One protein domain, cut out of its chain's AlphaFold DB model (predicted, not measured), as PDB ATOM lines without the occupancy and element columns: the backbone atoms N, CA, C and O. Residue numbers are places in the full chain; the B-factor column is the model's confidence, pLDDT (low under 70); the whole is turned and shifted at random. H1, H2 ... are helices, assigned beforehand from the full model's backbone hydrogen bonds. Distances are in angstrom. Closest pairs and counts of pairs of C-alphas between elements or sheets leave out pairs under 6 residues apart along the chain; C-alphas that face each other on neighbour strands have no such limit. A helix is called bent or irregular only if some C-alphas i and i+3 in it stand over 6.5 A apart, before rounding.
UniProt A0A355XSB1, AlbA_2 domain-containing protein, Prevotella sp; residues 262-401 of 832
ATOM      1  N   ALA A 262      79.457 178.920 135.951       75.12
ATOM      2  CA  ALA A 262      79.729 178.179 137.183       75.12
ATOM      3  C   ALA A 262      79.508 176.659 137.035       75.12
ATOM      4  O   ALA A 262      80.419 175.887 137.326       75.12
ATOM      5  N   TYR A 263      78.356 176.224 136.517       81.12
ATOM      6  CA  TYR A 263      78.022 174.809 136.314       81.12
ATOM      7  C   TYR A 263      78.904 174.134 135.250       81.12
ATOM      8  O   TYR A 263      79.371 173.016 135.451       81.12
ATOM      9  N   VAL A 264      79.234 174.822 134.148       84.38
ATOM     10  CA  VAL A 264      80.211 174.309 133.165       84.38
ATOM     11  C   VAL A 264      81.589 174.143 133.814       84.38
ATOM     12  O   VAL A 264      82.245 173.124 133.602       84.38
ATOM     13  N   LYS A 265      82.019 175.085 134.668       82.81
ATOM     14  CA  LYS A 265      83.265 174.961 135.450       82.81
ATOM     15  C   LYS A 265      83.210 173.814 136.467       82.81
ATOM     16  O   LYS A 265      84.246 173.209 136.735       82.81
ATOM     17  N   GLU A 266      82.044 173.481 137.019       85.19
ATOM     18  CA  GLU A 266      81.861 172.298 137.872       85.19
ATOM     19  C   GLU A 266      81.941 170.989 137.075       85.19
ATOM     20  O   GLU A 266      82.663 170.085 137.494       85.19
ATOM     21  N   LEU A 267      81.317 170.909 135.894       87.12
ATOM     22  CA  LEU A 267      81.461 169.765 134.982       87.12
ATOM     23  C   LEU A 267      82.918 169.559 134.546       87.12
ATOM     24  O   LEU A 267      83.420 168.439 134.607       87.12
ATOM     25  N   ILE A 268      83.620 170.635 134.177       87.94
ATOM     26  CA  ILE A 268      85.053 170.611 133.849       87.94
ATOM     27  C   ILE A 268      85.864 170.035 135.022       87.94
ATOM     28  O   ILE A 268      86.685 169.147 134.817       87.94
ATOM     29  N   ARG A 269      85.600 170.473 136.263       83.62
ATOM     30  CA  ARG A 269      86.261 169.940 137.471       83.62
ATOM     31  C   ARG A 269      85.920 168.477 137.755       83.62
ATOM     32  O   ARG A 269      86.763 167.759 138.285       83.62
ATOM     33  N   LEU A 270      84.704 168.034 137.445       86.81
ATOM     34  CA  LEU A 270      84.293 166.645 137.634       86.81
ATOM     35  C   LEU A 270      84.994 165.728 136.621       86.81
ATOM     36  O   LEU A 270      85.613 164.750 137.029       86.81
ATOM     37  N   LEU A 271      85.003 166.102 135.338       88.44
ATOM     38  CA  LEU A 271      85.758 165.416 134.281       88.44
ATOM     39  C   LEU A 271      87.263 165.382 134.585       88.44
ATOM     40  O   LEU A 271      87.904 164.343 134.444       88.44
ATOM     41  N   ASP A 272      87.817 166.494 135.074       83.44
ATOM     42  CA  ASP A 272      89.213 166.595 135.503       83.44
ATOM     43  C   ASP A 272      89.566 165.615 136.633       83.44
ATOM     44  O   ASP A 272      90.648 165.020 136.630       83.44
ATOM     45  N   ARG A 273      88.639 165.418 137.582       80.81
ATOM     46  CA  ARG A 273      88.777 164.442 138.670       80.81
ATOM     47  C   ARG A 273      88.607 163.007 138.196       80.81
ATOM     48  O   ARG A 273      89.382 162.166 138.639       80.81
ATOM     49  N   MET A 274      87.672 162.733 137.287       81.00
ATOM     50  CA  MET A 274      87.534 161.411 136.663       81.00
ATOM     51  C   MET A 274      88.839 161.028 135.956       81.00
ATOM     52  O   MET A 274      89.436 160.013 136.300       81.00
ATOM     53  N   ALA A 275      89.385 161.919 135.124       81.69
ATOM     54  CA  ALA A 275      90.672 161.744 134.441       81.69
ATOM     55  C   ALA A 275      91.918 161.667 135.352       81.69
ATOM     56  O   ALA A 275      93.029 161.485 134.856       81.69
ATOM     57  N   ALA A 276      91.772 161.902 136.659       73.75
ATOM     58  CA  ALA A 276      92.843 161.773 137.647       73.75
ATOM     59  C   ALA A 276      92.703 160.513 138.523       73.75
ATOM     60  O   ALA A 276      93.661 160.133 139.200       73.75
ATOM     61  N   ILE A 277      91.516 159.902 138.542       72.06
ATOM     62  CA  ILE A 277      91.201 158.681 139.296       72.06
ATOM     63  C   ILE A 277      91.271 157.454 138.383       72.06
ATOM     64  O   ILE A 277      91.740 156.409 138.833       72.06
ATOM     65  N   ASP A 278      90.830 157.594 137.131       70.75
ATOM     66  CA  ASP A 278      90.802 156.514 136.150       70.75
ATOM     67  C   ASP A 278      92.208 155.935 135.899       70.75
ATOM     68  O   ASP A 278      93.223 156.642 135.922       70.75
ATOM     69  N   ALA A 279      92.262 154.618 135.721       61.09
ATOM     70  CA  ALA A 279      93.480 153.873 135.431       61.09
ATOM     71  C   ALA A 279      93.701 153.698 133.922       61.09
ATOM     72  O   ALA A 279      94.839 153.500 133.498       61.09
ATOM     73  N   ASP A 280      92.643 153.793 133.113       71.25
ATOM     74  CA  ASP A 280      92.734 153.718 131.663       71.25
ATOM     75  C   ASP A 280      93.114 155.079 131.058       71.25
ATOM     76  O   ASP A 280      92.495 156.124 131.297       71.25
ATOM     77  N   TYR A 281      94.146 155.055 130.218       73.44
ATOM     78  CA  TYR A 281      94.638 156.214 129.487       73.44
ATOM     79  C   TYR A 281      93.699 156.661 128.367       73.44
ATOM     80  O   TYR A 281      93.673 157.853 128.059       73.44
ATOM     81  N   VAL A 282      92.919 155.752 127.774       79.06
ATOM     82  CA  VAL A 282      91.948 156.081 126.721       79.06
ATOM     83  C   VAL A 282      90.779 156.857 127.331       79.06
ATOM     84  O   VAL A 282      90.467 157.964 126.888       79.06
ATOM     85  N   SER A 283      90.198 156.345 128.414       79.25
ATOM     86  CA  SER A 283      89.154 157.007 129.202       79.25
ATOM     87  C   SER A 283      89.642 158.338 129.780       79.25
ATOM     88  O   SER A 283      89.002 159.371 129.570       79.25
ATOM     89  N   SER A 284      90.841 158.371 130.375       81.94
ATOM     90  CA  SER A 284      91.478 159.614 130.844       81.94
ATOM     91  C   SER A 284      91.644 160.658 129.733       81.94
ATOM     92  O   SER A 284      91.331 161.834 129.941       81.94
ATOM     93  N   TYR A 285      92.098 160.248 128.542       87.12
ATOM     94  CA  TYR A 285      92.218 161.131 127.378       87.12
ATOM     95  C   TYR A 285      90.857 161.696 126.960       87.12
ATOM     96  O   TYR A 285      90.736 162.898 126.715       87.12
ATOM     97  N   ASN A 286      89.824 160.850 126.932       89.00
ATOM     98  CA  ASN A 286      88.469 161.230 126.548       89.00
ATOM     99  C   ASN A 286      87.842 162.239 127.522       89.00
ATOM    100  O   ASN A 286      87.295 163.245 127.071       89.00
ATOM    101  N   TYR A 287      87.980 162.053 128.839       90.62
ATOM    102  CA  TYR A 287      87.498 163.030 129.826       90.62
ATOM    103  C   TYR A 287      88.207 164.387 129.706       90.62
ATOM    104  O   TYR A 287      87.559 165.432 129.788       90.62
ATOM    105  N   ILE A 288      89.523 164.395 129.467       90.19
ATOM    106  CA  ILE A 288      90.301 165.633 129.290       90.19
ATOM    107  C   ILE A 288      89.944 166.324 127.970       90.19
ATOM    108  O   ILE A 288      89.822 167.548 127.932       90.19
ATOM    109  N   ALA A 289      89.739 165.571 126.889       89.06
ATOM    110  CA  ALA A 289      89.288 166.127 125.618       89.06
ATOM    111  C   ALA A 289      87.874 166.721 125.721       89.06
ATOM    112  O   ALA A 289      87.644 167.820 125.215       89.06
ATOM    113  N   TYR A 290      86.972 166.078 126.466       92.00
ATOM    114  CA  TYR A 290      85.659 166.635 126.790       92.00
ATOM    115  C   TYR A 290      85.785 167.939 127.600       92.00
ATOM    116  O   TYR A 290      85.188 168.955 127.240       92.00
ATOM    117  N   ALA A 291      86.605 167.949 128.659       90.75
ATOM    118  CA  ALA A 291      86.856 169.141 129.470       90.75
ATOM    119  C   ALA A 291      87.433 170.299 128.633       90.75
ATOM    120  O   ALA A 291      86.971 171.433 128.752       90.75
ATOM    121  N   ARG A 292      88.367 170.008 127.715       91.19
ATOM    122  CA  ARG A 292      88.908 170.978 126.751       91.19
ATOM    123  C   ARG A 292      87.822 171.572 125.854       91.19
ATOM    124  O   ARG A 292      87.799 172.788 125.676       91.19
ATOM    125  N   VAL A 293      86.929 170.748 125.306       90.25
ATOM    126  CA  VAL A 293      85.815 171.220 124.467       90.25
ATOM    127  C   VAL A 293      84.878 172.136 125.260       90.25
ATOM    128  O   VAL A 293      84.528 173.206 124.766       90.25
ATOM    129  N   LEU A 294      84.552 171.797 126.513       89.25
ATOM    130  CA  LEU A 294      83.782 172.683 127.398       89.25
ATOM    131  C   LEU A 294      84.515 174.002 127.695       89.25
ATOM    132  O   LEU A 294      83.882 175.055 127.730       89.25
ATOM    133  N   CYS A 295      85.842 173.983 127.864       88.25
ATOM    134  CA  CYS A 295      86.633 175.207 127.993       88.25
ATOM    135  C   CYS A 295      86.564 176.079 126.731       88.25
ATOM    136  O   CYS A 295      86.355 177.280 126.849       88.25
ATOM    137  N   LEU A 296      86.656 175.500 125.529       84.19
ATOM    138  CA  LEU A 296      86.524 176.243 124.264       84.19
ATOM    139  C   LEU A 296      85.125 176.862 124.052       84.19
ATOM    140  O   LEU A 296      84.972 177.750 123.214       84.19
ATOM    141  N   MET A 297      84.113 176.414 124.800       82.50
ATOM    142  CA  MET A 297      82.763 176.995 124.807       82.50
ATOM    143  C   MET A 297      82.589 178.141 125.824       82.50
ATOM    144  O   MET A 297      81.572 178.831 125.782       82.50
ATOM    145  N   LEU A 298      83.549 178.366 126.730       81.75
ATOM    146  CA  LEU A 298      83.497 179.441 127.727       81.75
ATOM    147  C   LEU A 298      84.202 180.720 127.225       81.75
ATOM    148  O   LEU A 298      85.304 180.615 126.689       81.75
ATOM    149  N   PRO A 299      83.655 181.933 127.471       73.44
ATOM    150  CA  PRO A 299      84.243 183.191 126.987       73.44
ATOM    151  C   PRO A 299      85.704 183.432 127.403       73.44
ATOM    152  O   PRO A 299      86.499 183.882 126.587       73.44
ATOM    153  N   ASP A 300      86.057 183.077 128.644       76.25
ATOM    154  CA  ASP A 300      87.417 183.192 129.203       76.25
ATOM    155  C   ASP A 300      88.136 181.827 129.272       76.25
ATOM    156  O   ASP A 300      89.071 181.624 130.052       76.25
ATOM    157  N   GLY A 301      87.639 180.828 128.538       76.00
ATOM    158  CA  GLY A 301      88.065 179.439 128.681       76.00
ATOM    159  C   GLY A 301      89.324 179.059 127.906       76.00
ATOM    160  O   GLY A 301      89.838 177.970 128.135       76.00
ATOM    161  N   GLU A 302      89.850 179.928 127.039       78.88
ATOM    162  CA  GLU A 302      90.975 179.629 126.136       78.88
ATOM    163  C   GLU A 302      92.226 179.141 126.892       78.88
ATOM    164  O   GLU A 302      92.692 178.032 126.645       78.88
ATOM    165  N   ALA A 303      92.661 179.853 127.940       75.81
ATOM    166  CA  ALA A 303      93.792 179.429 128.776       75.81
ATOM    167  C   ALA A 303      93.562 178.084 129.508       75.81
ATOM    168  O   ALA A 303      94.501 177.325 129.744       75.81
ATOM    169  N   HIS A 304      92.310 177.748 129.846       79.81
ATOM    170  CA  HIS A 304      91.970 176.441 130.430       79.81
ATOM    171  C   HIS A 304      91.871 175.347 129.352       79.81
ATOM    172  O   HIS A 304      92.191 174.189 129.603       79.81
ATOM    173  N   ALA A 305      91.471 175.692 128.127       84.94
ATOM    174  CA  ALA A 305      91.527 174.775 126.999       84.94
ATOM    175  C   ALA A 305      92.983 174.443 126.644       84.94
ATOM    176  O   ALA A 305      93.277 173.292 126.317       84.94
ATOM    177  N   ASP A 306      93.885 175.422 126.733       81.62
ATOM    178  CA  ASP A 306      95.327 175.251 126.547       81.62
ATOM    179  C   ASP A 306      95.926 174.337 127.626       81.62
ATOM    180  O   ASP A 306      96.586 173.359 127.281       81.62
ATOM    181  N   TYR A 307      95.558 174.529 128.900       83.00
ATOM    182  CA  TYR A 307      95.857 173.583 129.990       83.00
ATOM    183  C   TYR A 307      95.516 172.128 129.636       83.00
ATOM    184  O   TYR A 307      96.348 171.222 129.745       83.00
ATOM    185  N   TYR A 308      94.296 171.894 129.150       86.81
ATOM    186  CA  TYR A 308      93.877 170.558 128.741       86.81
ATOM    187  C   TYR A 308      94.509 170.092 127.414       86.81
ATOM    188  O   TYR A 308      94.548 168.885 127.173       86.81
ATOM    189  N   ARG A 309      95.066 170.982 126.574       86.50
ATOM    190  CA  ARG A 309      95.858 170.594 125.388       86.50
ATOM    191  C   ARG A 309      97.196 169.994 125.804       86.50
ATOM    192  O   ARG A 309      97.460 168.849 125.437       86.50
ATOM    193  N   GLY A 310      97.978 170.700 126.621       82.19
ATOM    194  CA  GLY A 310      99.253 170.191 127.125       82.19
ATOM    195  C   GLY A 310      99.079 168.867 127.866       82.19
ATOM    196  O   GLY A 310      99.828 167.911 127.660       82.19
ATOM    197  N   ARG A 311      98.000 168.736 128.647       85.19
ATOM    198  CA  ARG A 311      97.669 167.491 129.353       85.19
ATOM    199  C   ARG A 311      97.246 166.338 128.422       85.19
ATOM    200  O   ARG A 311      97.626 165.200 128.703       85.19
ATOM    201  N   LYS A 312      96.549 166.599 127.302       88.25
ATOM    202  CA  LYS A 312      96.337 165.608 126.215       88.25
ATOM    203  C   LYS A 312      97.671 165.165 125.616       88.25
ATOM    204  O   LYS A 312      97.913 163.970 125.495       88.25
ATOM    205  N   GLN A 313      98.559 166.108 125.307       86.25
ATOM    206  CA  GLN A 313      99.860 165.826 124.689       86.25
ATOM    207  C   GLN A 313     100.800 165.030 125.614       86.25
ATOM    208  O   GLN A 313     101.497 164.133 125.142       86.25
ATOM    209  N   LEU A 314     100.769 165.264 126.934       86.25
ATOM    210  CA  LEU A 314     101.454 164.404 127.910       86.25
ATOM    211  C   LEU A 314     100.915 162.962 127.904       86.25
ATOM    212  O   LEU A 314     101.698 162.021 128.018       86.25
ATOM    213  N   ILE A 315      99.595 162.771 127.780       86.25
ATOM    214  CA  ILE A 315      98.984 161.434 127.682       86.25
ATOM    215  C   ILE A 315      99.368 160.749 126.367       86.25
ATOM    216  O   ILE A 315      99.718 159.574 126.384       86.25
ATOM    217  N   GLU A 316      99.372 161.480 125.252       84.75
ATOM    218  CA  GLU A 316      99.823 160.969 123.952       84.75
ATOM    219  C   GLU A 316     101.283 160.502 124.009       84.75
ATOM    220  O   GLU A 316     101.573 159.385 123.594       84.75
ATOM    221  N   MET A 317     102.188 161.290 124.601       85.56
ATOM    222  CA  MET A 317     103.593 160.891 124.767       85.56
ATOM    223  C   MET A 317     103.786 159.726 125.744       85.56
ATOM    224  O   MET A 317     104.671 158.902 125.528       85.56
ATOM    225  N   LEU A 318     102.973 159.619 126.803       85.06
ATOM    226  CA  LEU A 318     102.996 158.454 127.698       85.06
ATOM    227  C   LEU A 318     102.502 157.186 126.995       85.06
ATOM    228  O   LEU A 318     103.099 156.131 127.177       85.06
ATOM    229  N   TYR A 319     101.464 157.293 126.163       81.06
ATOM    230  CA  TYR A 319     100.978 156.195 125.329       81.06
ATOM    231  C   TYR A 319     102.015 155.787 124.271       81.06
ATOM    232  O   TYR A 319     102.302 154.603 124.104       81.06
ATOM    233  N   ASP A 320     102.639 156.752 123.590       80.25
ATOM    234  CA  ASP A 320     103.706 156.465 122.629       80.25
ATOM    235  C   ASP A 320     104.953 155.872 123.305       80.25
ATOM    236  O   ASP A 320     105.560 154.965 122.741       80.25
ATOM    237  N   PHE A 321     105.292 156.271 124.535       83.50
ATOM    238  CA  PHE A 321     106.317 155.586 125.331       83.50
ATOM    239  C   PHE A 321     105.910 154.153 125.704       83.50
ATOM    240  O   PHE A 321     106.729 153.241 125.604       83.50
ATOM    241  N   ALA A 322     104.651 153.931 126.090       75.62
ATOM    242  CA  ALA A 322     104.136 152.605 126.421       75.62
ATOM    243  C   ALA A 322     104.292 151.625 125.247       75.62
ATOM    244  O   ALA A 322     104.741 150.497 125.437       75.62
ATOM    245  N   VAL A 323     103.974 152.086 124.033       71.06
ATOM    246  CA  VAL A 323     104.001 151.286 122.799       71.06
ATOM    247  C   VAL A 323     105.405 151.149 122.190       71.06
ATOM    248  O   VAL A 323     105.704 150.108 121.611       71.06
ATOM    249  N   ASN A 324     106.258 152.179 122.273       74.62
ATOM    250  CA  ASN A 324     107.523 152.249 121.518       74.62
ATOM    251  C   ASN A 324     108.796 152.252 122.388       74.62
ATOM    252  O   ASN A 324     109.893 152.425 121.855       74.62
ATOM    253  N   ASP A 325     108.663 152.127 123.711       79.31
ATOM    254  CA  ASP A 325     109.745 152.120 124.714       79.31
ATOM    255  C   ASP A 325     110.599 153.397 124.770       79.31
ATOM    256  O   ASP A 325     111.621 153.452 125.457       79.31
ATOM    257  N   LYS A 326     110.194 154.445 124.044       78.50
ATOM    258  CA  LYS A 326     110.940 155.696 123.879       78.50
ATOM    259  C   LYS A 326     110.009 156.900 123.843       78.50
ATOM    260  O   LYS A 326     108.918 156.838 123.287       78.50
ATOM    261  N   VAL A 327     110.490 158.009 124.393       84.62
ATOM    262  CA  VAL A 327     109.887 159.343 124.268       84.62
ATOM    263  C   VAL A 327     110.624 160.090 123.152       84.62
ATOM    264  O   VAL A 327     111.850 160.014 123.095       84.62
ATOM    265  N   ASP A 328     109.914 160.817 122.280       80.56
ATOM    266  CA  ASP A 328     110.553 161.731 121.319       80.56
ATOM    267  C   ASP A 328     111.052 162.992 122.061       80.56
ATOM    268  O   ASP A 328     110.229 163.815 122.480       80.56
ATOM    269  N   PRO A 329     112.378 163.195 122.219       78.56
ATOM    270  CA  PRO A 329     112.900 164.367 122.911       78.56
ATOM    271  C   PRO A 329     112.572 165.665 122.164       78.56
ATOM    272  O   PRO A 329     112.355 166.687 122.804       78.56
ATOM    273  N   ALA A 330     112.443 165.640 120.830       80.19
ATOM    274  CA  ALA A 330     112.098 166.827 120.054       80.19
ATOM    275  C   ALA A 330     110.617 167.208 120.208       80.19
ATOM    276  O   ALA A 330     110.265 168.383 120.101       80.19
ATOM    277  N   GLN A 331     109.718 166.247 120.445       79.88
ATOM    278  CA  GLN A 331     108.329 166.531 120.835       79.88
ATOM    279  C   GLN A 331     108.260 167.102 122.256       79.88
ATOM    280  O   GLN A 331     107.563 168.091 122.475       79.88
ATOM    281  N   LEU A 332     109.037 166.543 123.187       82.81
ATOM    282  CA  LEU A 332     109.109 167.014 124.568       82.81
ATOM    283  C   LEU A 332     109.700 168.435 124.678       82.81
ATOM    284  O   LEU A 332     109.180 169.268 125.420       82.81
ATOM    285  N   ASP A 333     110.740 168.736 123.897       82.19
ATOM    286  CA  ASP A 333     111.334 170.073 123.797       82.19
ATOM    287  C   ASP A 333     110.376 171.083 123.164       82.19
ATOM    288  O   ASP A 333     110.293 172.216 123.636       82.19
ATOM    289  N   ARG A 334     109.625 170.699 122.122       80.62
ATOM    290  CA  ARG A 334     108.572 171.559 121.557       80.62
ATOM    291  C   ARG A 334     107.521 171.889 122.608       80.62
ATOM    292  O   ARG A 334     107.281 173.065 122.835       80.62
ATOM    293  N   LEU A 335     107.000 170.889 123.323       79.62
ATOM    294  CA  LEU A 335     106.012 171.106 124.383       79.62
ATOM    295  C   LEU A 335     106.519 172.074 125.465       79.62
ATOM    296  O   LEU A 335     105.827 173.020 125.834       79.62
ATOM    297  N   GLN A 336     107.753 171.880 125.937       77.44
ATOM    298  CA  GLN A 336     108.346 172.736 126.964       77.44
ATOM    299  C   GLN A 336     108.623 174.173 126.476       77.44
ATOM    300  O   GLN A 336     108.608 175.099 127.286       77.44
ATOM    301  N   ASN A 337     108.876 174.376 125.180       77.06
ATOM    302  CA  ASN A 337     109.127 175.699 124.600       77.06
ATOM    303  C   ASN A 337     107.839 176.430 124.176       77.06
ATOM    304  O   ASN A 337     107.779 177.652 124.283       77.06
ATOM    305  N   GLU A 338     106.830 175.704 123.690       69.06
ATOM    306  CA  GLU A 338     105.558 176.254 123.197       69.06
ATOM    307  C   GLU A 338     104.577 176.554 124.341       69.06
ATOM    308  O   GLU A 338     103.868 177.556 124.290       69.06
ATOM    309  N   GLU A 339     104.578 175.741 125.403       64.69
ATOM    310  CA  GLU A 339     103.669 175.864 126.553       64.69
ATOM    311  C   GLU A 339     104.440 176.089 127.881       64.69
ATOM    312  O   GLU A 339     103.963 175.775 128.970       64.69
ATOM    313  N   GLY A 340     105.655 176.647 127.827       61.22
ATOM    314  CA  GLY A 340     106.568 176.737 128.979       61.22
ATOM    315  C   GLY A 340     106.031 177.472 130.219       61.22
ATOM    316  O   GLY A 340     106.361 177.085 131.339       61.22
ATOM    317  N   GLU A 341     105.177 178.488 130.047       63.94
ATOM    318  CA  GLU A 341     104.509 179.184 131.164       63.94
ATOM    319  C   GLU A 341     103.411 178.313 131.809       63.94
ATOM    320  O   GLU A 341     103.268 178.287 133.030       63.94
ATOM    321  N   LEU A 342     102.709 177.496 131.016       67.81
ATOM    322  CA  LEU A 342     101.663 176.574 131.476       67.81
ATOM    323  C   LEU A 342     102.228 175.492 132.416       67.81
ATOM    324  O   LEU A 342     101.669 175.213 133.478       67.81
ATOM    325  N   PHE A 343     103.378 174.920 132.049       65.12
ATOM    326  CA  PHE A 343     104.121 173.953 132.866       65.12
ATOM    327  C   PHE A 343     104.923 174.606 134.009       65.12
ATOM    328  O   PHE A 343     105.451 173.910 134.884       65.12
ATOM    329  N   ALA A 344     105.026 175.938 134.031       63.44
ATOM    330  CA  ALA A 344     105.608 176.662 135.151       63.44
ATOM    331  C   ALA A 344     104.607 176.831 136.304       63.44
ATOM    332  O   ALA A 344     105.022 176.692 137.452       63.44
ATOM    333  N   ASP A 345     103.319 177.055 136.050       62.91
ATOM    334  CA  ASP A 345     102.378 177.388 137.132       62.91
ATOM    335  C   ASP A 345     101.641 176.175 137.751       62.91
ATOM    336  O   ASP A 345     101.240 176.241 138.916       62.91
ATOM    337  N   ASP A 346     101.520 175.041 137.046       70.38
ATOM    338  CA  ASP A 346     100.903 173.805 137.569       70.38
ATOM    339  C   ASP A 346     101.953 172.749 137.990       70.38
ATOM    340  O   ASP A 346     102.709 172.215 137.174       70.38
ATOM    341  N   THR A 347     101.989 172.420 139.289       70.88
ATOM    342  CA  THR A 347     102.934 171.439 139.858       70.88
ATOM    343  C   THR A 347     102.712 170.002 139.338       70.88
ATOM    344  O   THR A 347     103.687 169.420 138.865       70.88
ATOM    345  N   PRO A 348     101.494 169.411 139.361       73.94
ATOM    346  CA  PRO A 348     101.227 168.108 138.734       73.94
ATOM    347  C   PRO A 348     101.662 167.971 137.265       73.94
ATOM    348  O   PRO A 348     102.235 166.942 136.893       73.94
ATOM    349  N   LEU A 349     101.405 168.975 136.421       75.31
ATOM    350  CA  LEU A 349     101.828 168.976 135.021       75.31
ATOM    351  C   LEU A 349     103.351 169.031 134.910       75.31
ATOM    352  O   LEU A 349     103.931 168.272 134.132       75.31
ATOM    353  N   ARG A 350     104.002 169.881 135.714       80.12
ATOM    354  CA  ARG A 350     105.464 169.971 135.772       80.12
ATOM    355  C   ARG A 350     106.098 168.642 136.181       80.12
ATOM    356  O   ARG A 350     107.031 168.198 135.519       80.12
ATOM    357  N   ASP A 351     105.574 167.986 137.216       82.69
ATOM    358  CA  ASP A 351     106.056 166.679 137.678       82.69
ATOM    359  C   ASP A 351     105.933 165.614 136.576       82.69
ATOM    360  O   ASP A 351     106.850 164.817 136.376       82.69
ATOM    361  N   LYS A 352     104.830 165.619 135.816       84.06
ATOM    362  CA  LYS A 352     104.577 164.643 134.743       84.06
ATOM    363  C   LYS A 352     105.407 164.917 133.480       84.06
ATOM    364  O   LYS A 352     105.903 163.976 132.858       84.06
ATOM    365  N   LEU A 353     105.658 166.188 133.151       86.38
ATOM    366  CA  LEU A 353     106.644 166.597 132.142       86.38
ATOM    367  C   LEU A 353     108.067 166.180 132.559       86.38
ATOM    368  O   LEU A 353     108.835 165.668 131.744       86.38
ATOM    369  N   GLN A 354     108.411 166.338 133.839       87.19
ATOM    370  CA  GLN A 354     109.710 165.951 134.393       87.19
ATOM    371  C   GLN A 354     109.899 164.426 134.409       87.19
ATOM    372  O   GLN A 354     110.996 163.955 134.110       87.19
ATOM    373  N   GLN A 355     108.841 163.647 134.662       90.31
ATOM    374  CA  GLN A 355     108.841 162.188 134.488       90.31
ATOM    375  C   GLN A 355     109.126 161.800 133.030       90.31
ATOM    376  O   GLN A 355     110.037 161.013 132.788       90.31
ATOM    377  N   LEU A 356     108.443 162.401 132.048       89.94
ATOM    378  CA  LEU A 356     108.739 162.170 130.625       89.94
ATOM    379  C   LEU A 356     110.166 162.583 130.231       89.94
ATOM    380  O   LEU A 356     110.799 161.886 129.441       89.94
ATOM    381  N   ARG A 357     110.712 163.654 130.823       89.50
ATOM    382  CA  ARG A 357     112.114 164.057 130.627       89.50
ATOM    383  C   ARG A 357     113.087 163.003 131.148       89.50
ATOM    384  O   ARG A 357     113.993 162.611 130.421       89.50
ATOM    385  N   ILE A 358     112.859 162.490 132.357       91.38
ATOM    386  CA  ILE A 358     113.639 161.389 132.939       91.38
ATOM    387  C   ILE A 358     113.589 160.144 132.040       91.38
ATOM    388  O   ILE A 358     114.624 159.534 131.780       91.38
ATOM    389  N   ILE A 359     112.407 159.792 131.527       91.31
ATOM    390  CA  ILE A 359     112.226 158.648 130.622       91.31
ATOM    391  C   ILE A 359     112.963 158.877 129.294       91.31
ATOM    392  O   ILE A 359     113.607 157.961 128.791       91.31
ATOM    393  N   SER A 360     112.959 160.101 128.750       90.88
ATOM    394  CA  SER A 360     113.706 160.435 127.523       90.88
ATOM    395  C   SER A 360     115.229 160.271 127.658       90.88
ATOM    396  O   SER A 360     115.922 160.145 126.652       90.88
ATOM    397  N   TYR A 361     115.749 160.230 128.889       90.88
ATOM    398  CA  TYR A 361     117.165 160.014 129.201       90.88
ATOM    399  C   TYR A 361     117.519 158.529 129.437       90.88
ATOM    400  O   TYR A 361     118.698 158.185 129.582       90.88
ATOM    401  N   MET A 362     116.533 157.625 129.451       89.25
ATOM    402  CA  MET A 362     116.774 156.185 129.572       89.25
ATOM    403  C   MET A 362     117.469 155.643 128.314       89.25
ATOM    404  O   MET A 362     117.024 155.853 127.189       89.25
ATOM    405  N   GLY A 363     118.581 154.936 128.511       85.00
ATOM    406  CA  GLY A 363     119.475 154.456 127.456       85.00
ATOM    407  C   GLY A 363     120.517 155.481 126.987       85.00
ATOM    408  O   GLY A 363     121.329 155.150 126.125       85.00
ATOM    409  N   TYR A 364     120.535 156.700 127.545       87.81
ATOM    410  CA  TYR A 364     121.404 157.795 127.102       87.81
ATOM    411  C   TYR A 364     122.330 158.291 128.225       87.81
ATOM    412  O   TYR A 364     122.045 159.278 128.900       87.81
ATOM    413  N   GLN A 365     123.497 157.647 128.357       81.69
ATOM    414  CA  GLN A 365     124.531 157.953 129.368       81.69
ATOM    415  C   GLN A 365     124.953 159.434 129.433       81.69
ATOM    416  O   GLN A 365     125.375 159.927 130.477       81.69
ATOM    417  N   ALA A 366     124.814 160.175 128.326       86.94
ATOM    418  CA  ALA A 366     125.109 161.608 128.261       86.94
ATOM    419  C   ALA A 366     124.322 162.450 129.287       86.94
ATOM    420  O   ALA A 366     124.776 163.535 129.643       86.94
ATOM    421  N   HIS A 367     123.185 161.946 129.777       88.81
ATOM    422  CA  HIS A 367     122.319 162.623 130.741       88.81
ATOM    423  C   HIS A 367     122.385 162.025 132.161       88.81
ATOM    424  O   HIS A 367     121.581 162.394 133.017       88.81
ATOM    425  N   ASP A 368     123.339 161.135 132.469       87.69
ATOM    426  CA  ASP A 368     123.422 160.493 133.792       87.69
ATOM    427  C   ASP A 368     123.686 161.492 134.936       87.69
ATOM    428  O   ASP A 368     123.154 161.332 136.038       87.69
ATOM    429  N   GLU A 369     124.454 162.561 134.691       88.81
ATOM    430  CA  GLU A 369     124.629 163.645 135.669       88.81
ATOM    431  C   GLU A 369     123.319 164.412 135.912       88.81
ATOM    432  O   GLU A 369     122.990 164.728 137.059       88.81
ATOM    433  N   GLU A 370     122.536 164.663 134.858       90.25
ATOM    434  CA  GLU A 370     121.222 165.308 134.954       90.25
ATOM    435  C   GLU A 370     120.229 164.418 135.709       90.25
ATOM    436  O   GLU A 370     119.552 164.890 136.620       90.25
ATOM    437  N   LEU A 371     120.193 163.114 135.416       91.25
ATOM    438  CA  LEU A 371     119.378 162.136 136.140       91.25
ATOM    439  C   LEU A 371     119.725 162.087 137.635       91.25
ATOM    440  O   LEU A 371     118.827 162.036 138.480       91.25
ATOM    441  N   GLN A 372     121.010 162.157 137.994       89.69
ATOM    442  CA  GLN A 372     121.427 162.225 139.398       89.69
ATOM    443  C   GLN A 372     120.998 163.531 140.080       89.69
ATOM    444  O   GLN A 372     120.536 163.486 141.225       89.69
ATOM    445  N   GLN A 373     121.099 164.670 139.386       90.38
ATOM    446  CA  GLN A 373     120.606 165.960 139.878       90.38
ATOM    447  C   GLN A 373     119.085 165.919 140.087       90.38
ATOM    448  O   GLN A 373     118.617 166.203 141.192       90.38
ATOM    449  N   LEU A 374     118.326 165.458 139.088       88.12
ATOM    450  CA  LEU A 374     116.871 165.283 139.137       88.12
ATOM    451  C   LEU A 374     116.450 164.379 140.307       88.12
ATOM    452  O   LEU A 374     115.596 164.767 141.103       88.12
ATOM    453  N   ARG A 375     117.112 163.229 140.497       89.75
ATOM    454  CA  ARG A 375     116.881 162.305 141.627       89.75
ATOM    455  C   ARG A 375     117.128 162.947 143.003       89.75
ATOM    456  O   ARG A 375     116.547 162.508 143.993       89.75
ATOM    457  N   SER A 376     118.009 163.947 143.085       87.56
ATOM    458  CA  SER A 376     118.318 164.671 144.328       87.56
ATOM    459  C   SER A 376     117.394 165.867 144.596       87.56
ATOM    460  O   SER A 376     117.141 166.188 145.756       87.56
ATOM    461  N   ALA A 377     116.875 166.497 143.539       85.38
ATOM    462  CA  ALA A 377     116.035 167.691 143.612       85.38
ATOM    463  C   ALA A 377     114.526 167.386 143.708       85.38
ATOM    464  O   ALA A 377     113.761 168.235 144.163       85.38
ATOM    465  N   THR A 378     114.093 166.194 143.285       86.56
ATOM    466  CA  THR A 378     112.676 165.785 143.232       86.56
ATOM    467  C   THR A 378     112.265 164.886 144.404       86.56
ATOM    468  O   THR A 378     113.094 164.399 145.178       86.56
ATOM    469  N   GLN A 379     110.957 164.658 144.553       83.88
ATOM    470  CA  GLN A 379     110.371 163.764 145.557       83.88
ATOM    471  C   GLN A 379     109.291 162.863 144.935       83.88
ATOM    472  O   GLN A 379     108.958 163.002 143.760       83.88
ATOM    473  N   GLY A 380     108.765 161.919 145.725       87.12
ATOM    474  CA  GLY A 380     107.700 161.002 145.307       87.12
ATOM    475  C   GLY A 380     108.044 160.190 144.053       87.12
ATOM    476  O   GLY A 380     109.204 159.840 143.830       87.12
ATOM    477  N   LEU A 381     107.022 159.939 143.230       86.31
ATOM    478  CA  LEU A 381     107.107 159.165 141.988       86.31
ATOM    479  C   LEU A 381     108.203 159.677 141.037       86.31
ATOM    480  O   LEU A 381     108.974 158.886 140.507       86.31
ATOM    481  N   THR A 382     108.345 160.995 140.868       88.50
ATOM    482  CA  THR A 382     109.361 161.586 139.977       88.50
ATOM    483  C   THR A 382     110.786 161.213 140.406       88.50
ATOM    484  O   THR A 382     111.629 160.899 139.565       88.50
ATOM    485  N   ARG A 383     111.055 161.156 141.719       91.88
ATOM    486  CA  ARG A 383     112.347 160.696 142.255       91.88
ATOM    487  C   ARG A 383     112.559 159.194 142.069       91.88
ATOM    488  O   ARG A 383     113.694 158.765 141.853       91.88
ATOM    489  N   GLU A 384     111.499 158.401 142.184       90.19
ATOM    490  CA  GLU A 384     111.546 156.951 141.989       90.19
ATOM    491  C   GLU A 384     111.837 156.600 140.528       90.19
ATOM    492  O   GLU A 384     112.815 155.903 140.261       90.19
ATOM    493  N   VAL A 385     111.113 157.205 139.580       92.19
ATOM    494  CA  VAL A 385     111.375 157.082 138.137       92.19
ATOM    495  C   VAL A 385     112.798 157.551 137.792       92.19
ATOM    496  O   VAL A 385     113.494 156.863 137.052       92.19
ATOM    497  N   ALA A 386     113.306 158.638 138.398       92.69
ATOM    498  CA  ALA A 386     114.711 159.050 138.237       92.69
ATOM    499  C   ALA A 386     115.710 158.010 138.771       92.69
ATOM    500  O   ALA A 386     116.769 157.797 138.183       92.69
ATOM    501  N   SER A 387     115.393 157.344 139.883       92.62
ATOM    502  CA  SER A 387     116.242 156.286 140.434       92.62
ATOM    503  C   SER A 387     116.229 155.021 139.572       92.62
ATOM    504  O   SER A 387     117.277 154.391 139.421       92.62
ATOM    505  N   LEU A 388     115.077 154.669 138.997       93.50
ATOM    506  CA  LEU A 388     114.931 153.553 138.063       93.50
ATOM    507  C   LEU A 388     115.650 153.840 136.736       93.50
ATOM    508  O   LEU A 388     116.389 152.983 136.268       93.50
ATOM    509  N   ALA A 389     115.545 155.051 136.182       93.31
ATOM    510  CA  ALA A 389     116.271 155.451 134.971       93.31
ATOM    511  C   ALA A 389     117.803 155.353 135.136       93.31
ATOM    512  O   ALA A 389     118.487 154.825 134.263       93.31
ATOM    513  N   VAL A 390     118.348 155.769 136.289       92.75
ATOM    514  CA  VAL A 390     119.780 155.576 136.600       92.75
ATOM    515  C   VAL A 390     120.138 154.086 136.698       92.75
ATOM    516  O   VAL A 390     121.176 153.672 136.186       92.75
ATOM    517  N   ALA A 391     119.296 153.262 137.332       92.81
ATOM    518  CA  ALA A 391     119.533 151.819 137.418       92.81
ATOM    519  C   ALA A 391     119.495 151.144 136.034       92.81
ATOM    520  O   ALA A 391     120.347 150.307 135.743       92.81
ATOM    521  N   TYR A 392     118.560 151.552 135.174       92.25
ATOM    522  CA  TYR A 392     118.447 151.110 133.785       92.25
ATOM    523  C   TYR A 392     119.731 151.402 132.998       92.25
ATOM    524  O   TYR A 392     120.317 150.479 132.436       92.25
ATOM    525  N   ASN A 393     120.222 152.648 133.031       92.88
ATOM    526  CA  ASN A 393     121.435 153.053 132.312       92.88
ATOM    527  C   ASN A 393     122.675 152.258 132.769       92.88
ATOM    528  O   ASN A 393     123.435 151.779 131.928       92.88
ATOM    529  N   ILE A 394     122.831 152.034 134.081       92.50
ATOM    530  CA  ILE A 394     123.927 151.225 134.648       92.50
ATOM    531  C   ILE A 394     123.839 149.758 134.198       92.50
ATOM    532  O   ILE A 394     124.850 149.161 133.829       92.50
ATOM    533  N   LEU A 395     122.649 149.149 134.227       89.88
ATOM    534  CA  LEU A 395     122.470 147.755 133.799       89.88
ATOM    535  C   LEU A 395     122.770 147.591 132.305       89.88
ATOM    536  O   LEU A 395     123.462 146.650 131.918       89.88
ATOM    537  N   LEU A 396     122.322 148.538 131.480       86.50
ATOM    538  CA  LEU A 396     122.536 148.524 130.036       86.50
ATOM    539  C   LEU A 396     124.024 148.722 129.680       86.50
ATOM    540  O   LEU A 396     124.554 147.971 128.863       86.50
ATOM    541  N   GLU A 397     124.741 149.617 130.373       89.69
ATOM    542  CA  GLU A 397     126.210 149.751 130.273       89.69
ATOM    543  C   GLU A 397     126.941 148.430 130.574       89.69
ATOM    544  O   GLU A 397     127.920 148.074 129.917       89.69
ATOM    545  N   ASN A 398     126.445 147.672 131.555       90.19
ATOM    546  CA  ASN A 398     127.033 146.405 131.985       90.19
ATOM    547  C   ASN A 398     126.533 145.189 131.173       90.19
ATOM    548  O   ASN A 398     126.841 144.054 131.532       90.19
ATOM    549  N   ASN A 399     125.838 145.406 130.047       85.31
ATOM    550  CA  ASN A 399     125.266 144.368 129.169       85.31
ATOM    551  C   ASN A 399     124.238 143.457 129.880       85.31
ATOM    552  O   ASN A 399     124.077 142.287 129.536       85.31
ATOM    553  N   MET A 400     123.540 143.988 130.887       79.25
ATOM    554  CA  MET A 400     122.492 143.303 131.653       79.25
ATOM    555  C   MET A 400     121.100 143.635 131.092       79.25
ATOM    556  O   MET A 400     120.217 144.104 131.808       79.25
ATOM    557  N   GLU A 401     120.916 143.420 129.785       76.56
ATOM    558  CA  GLU A 401     119.691 143.770 129.044       76.56
ATOM    559  C   GLU A 401     118.398 143.167 129.637       76.56
ATOM    560  O   GLU A 401     117.421 143.907 129.751       76.56
TER     561      GLU A 401
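AT A GLANCE: This is residues 262 to 401 of the 832 residues of the protein "AlbA_2 domain-containing protein" of Prevotella sp (UniProt A0A355XSB1). Eight helices make an elongated, staggered stack: H1, H2 and H3 fold back and forth side by side at one end, and H6, H7 and H8 form a triangle at the other, with H3 packing on H6 to join the two groups. H4 packs on H6 too, and tiny H5 sits at H6's corner. The printed part has 140 residues, with the named helices in the order H1 to H8 and no named strand; the class is all helix. It is compact, with a radius of gyration of the C-alphas of 16.7 A, and spans 56 by 28 by 26 A, only just a rod.

IN THESE COORDINATES: Find C-alpha 262 at (79.729, 178.179, 137.183), where H1, residues 262 to 277, begins and runs 22.7 A. Next come H2, residues 281 to 296, 22.2 A, and H3, residues 302 to 324, the longest helix at 32.3 A, starting at (90.975, 179.629, 126.136). Read on to H4, residues 329 to 338, 14.0 A, then H5, residues 342 to 345, 5.8 A, and H6, residues 347 to 360, 19.7 A. H7, residues 365 to 377, covers 19.2 A and is irregular: C-alphas 366 and 369 are 7.7 A apart. H8, residues 380 to 397, runs 26.4 A to C-alpha 397 at (126.210, 149.751, 130.273).

HOW THE PARTS SIT: Look first at H6, the hub, which touches four helices. H3 touches it with residues 311 to 318 alone, closest at the C-alphas of Leu 314 and Leu 353, 7.0 A, the same way at a shallow tilt of 29 degrees. H4 touches it at the C-alphas of Pro 329 and Ser 360, 6.1 A, opposite ways at 27 degrees. H8 touches it with residues 382 to 389 alone, closest at the C-alphas of Gln 355 and Thr 382, 5.5 A, the same way at 4 degrees. H5 and H6 touch only at the corner, the C-alphas of Phe 343 and Arg 350 being 5.1 A apart. H3, H4, H6, H7 and H8 form an up and down bundle, each running against the one before. H7 and H8 are a hairpin, closest at the C-alphas of Arg 375 and Arg 383, 4.9 A. H1 and H2, closest at the C-alphas of Ala 275 and Ser 284, 4.3 A, are another; so are H2 and H3, at Arg 292 and Ala 305, 4.6 A. H1 and H3 are apart. Every O i to N i+4 pair is within hydrogen-bond range in H1, H2, H3, H4, H6 and H8; in H7 it is 7 of 9, and H5 is too short for one.

THE WHOLE: The two C-alphas farthest apart, of Ala 262 and Asn 399, are 57.3 A apart. The printed part has no cut, and each link is tight. Mean pLDDT of the printed part is 83.1; look under 70 at residue 279 and residues 338 to 345.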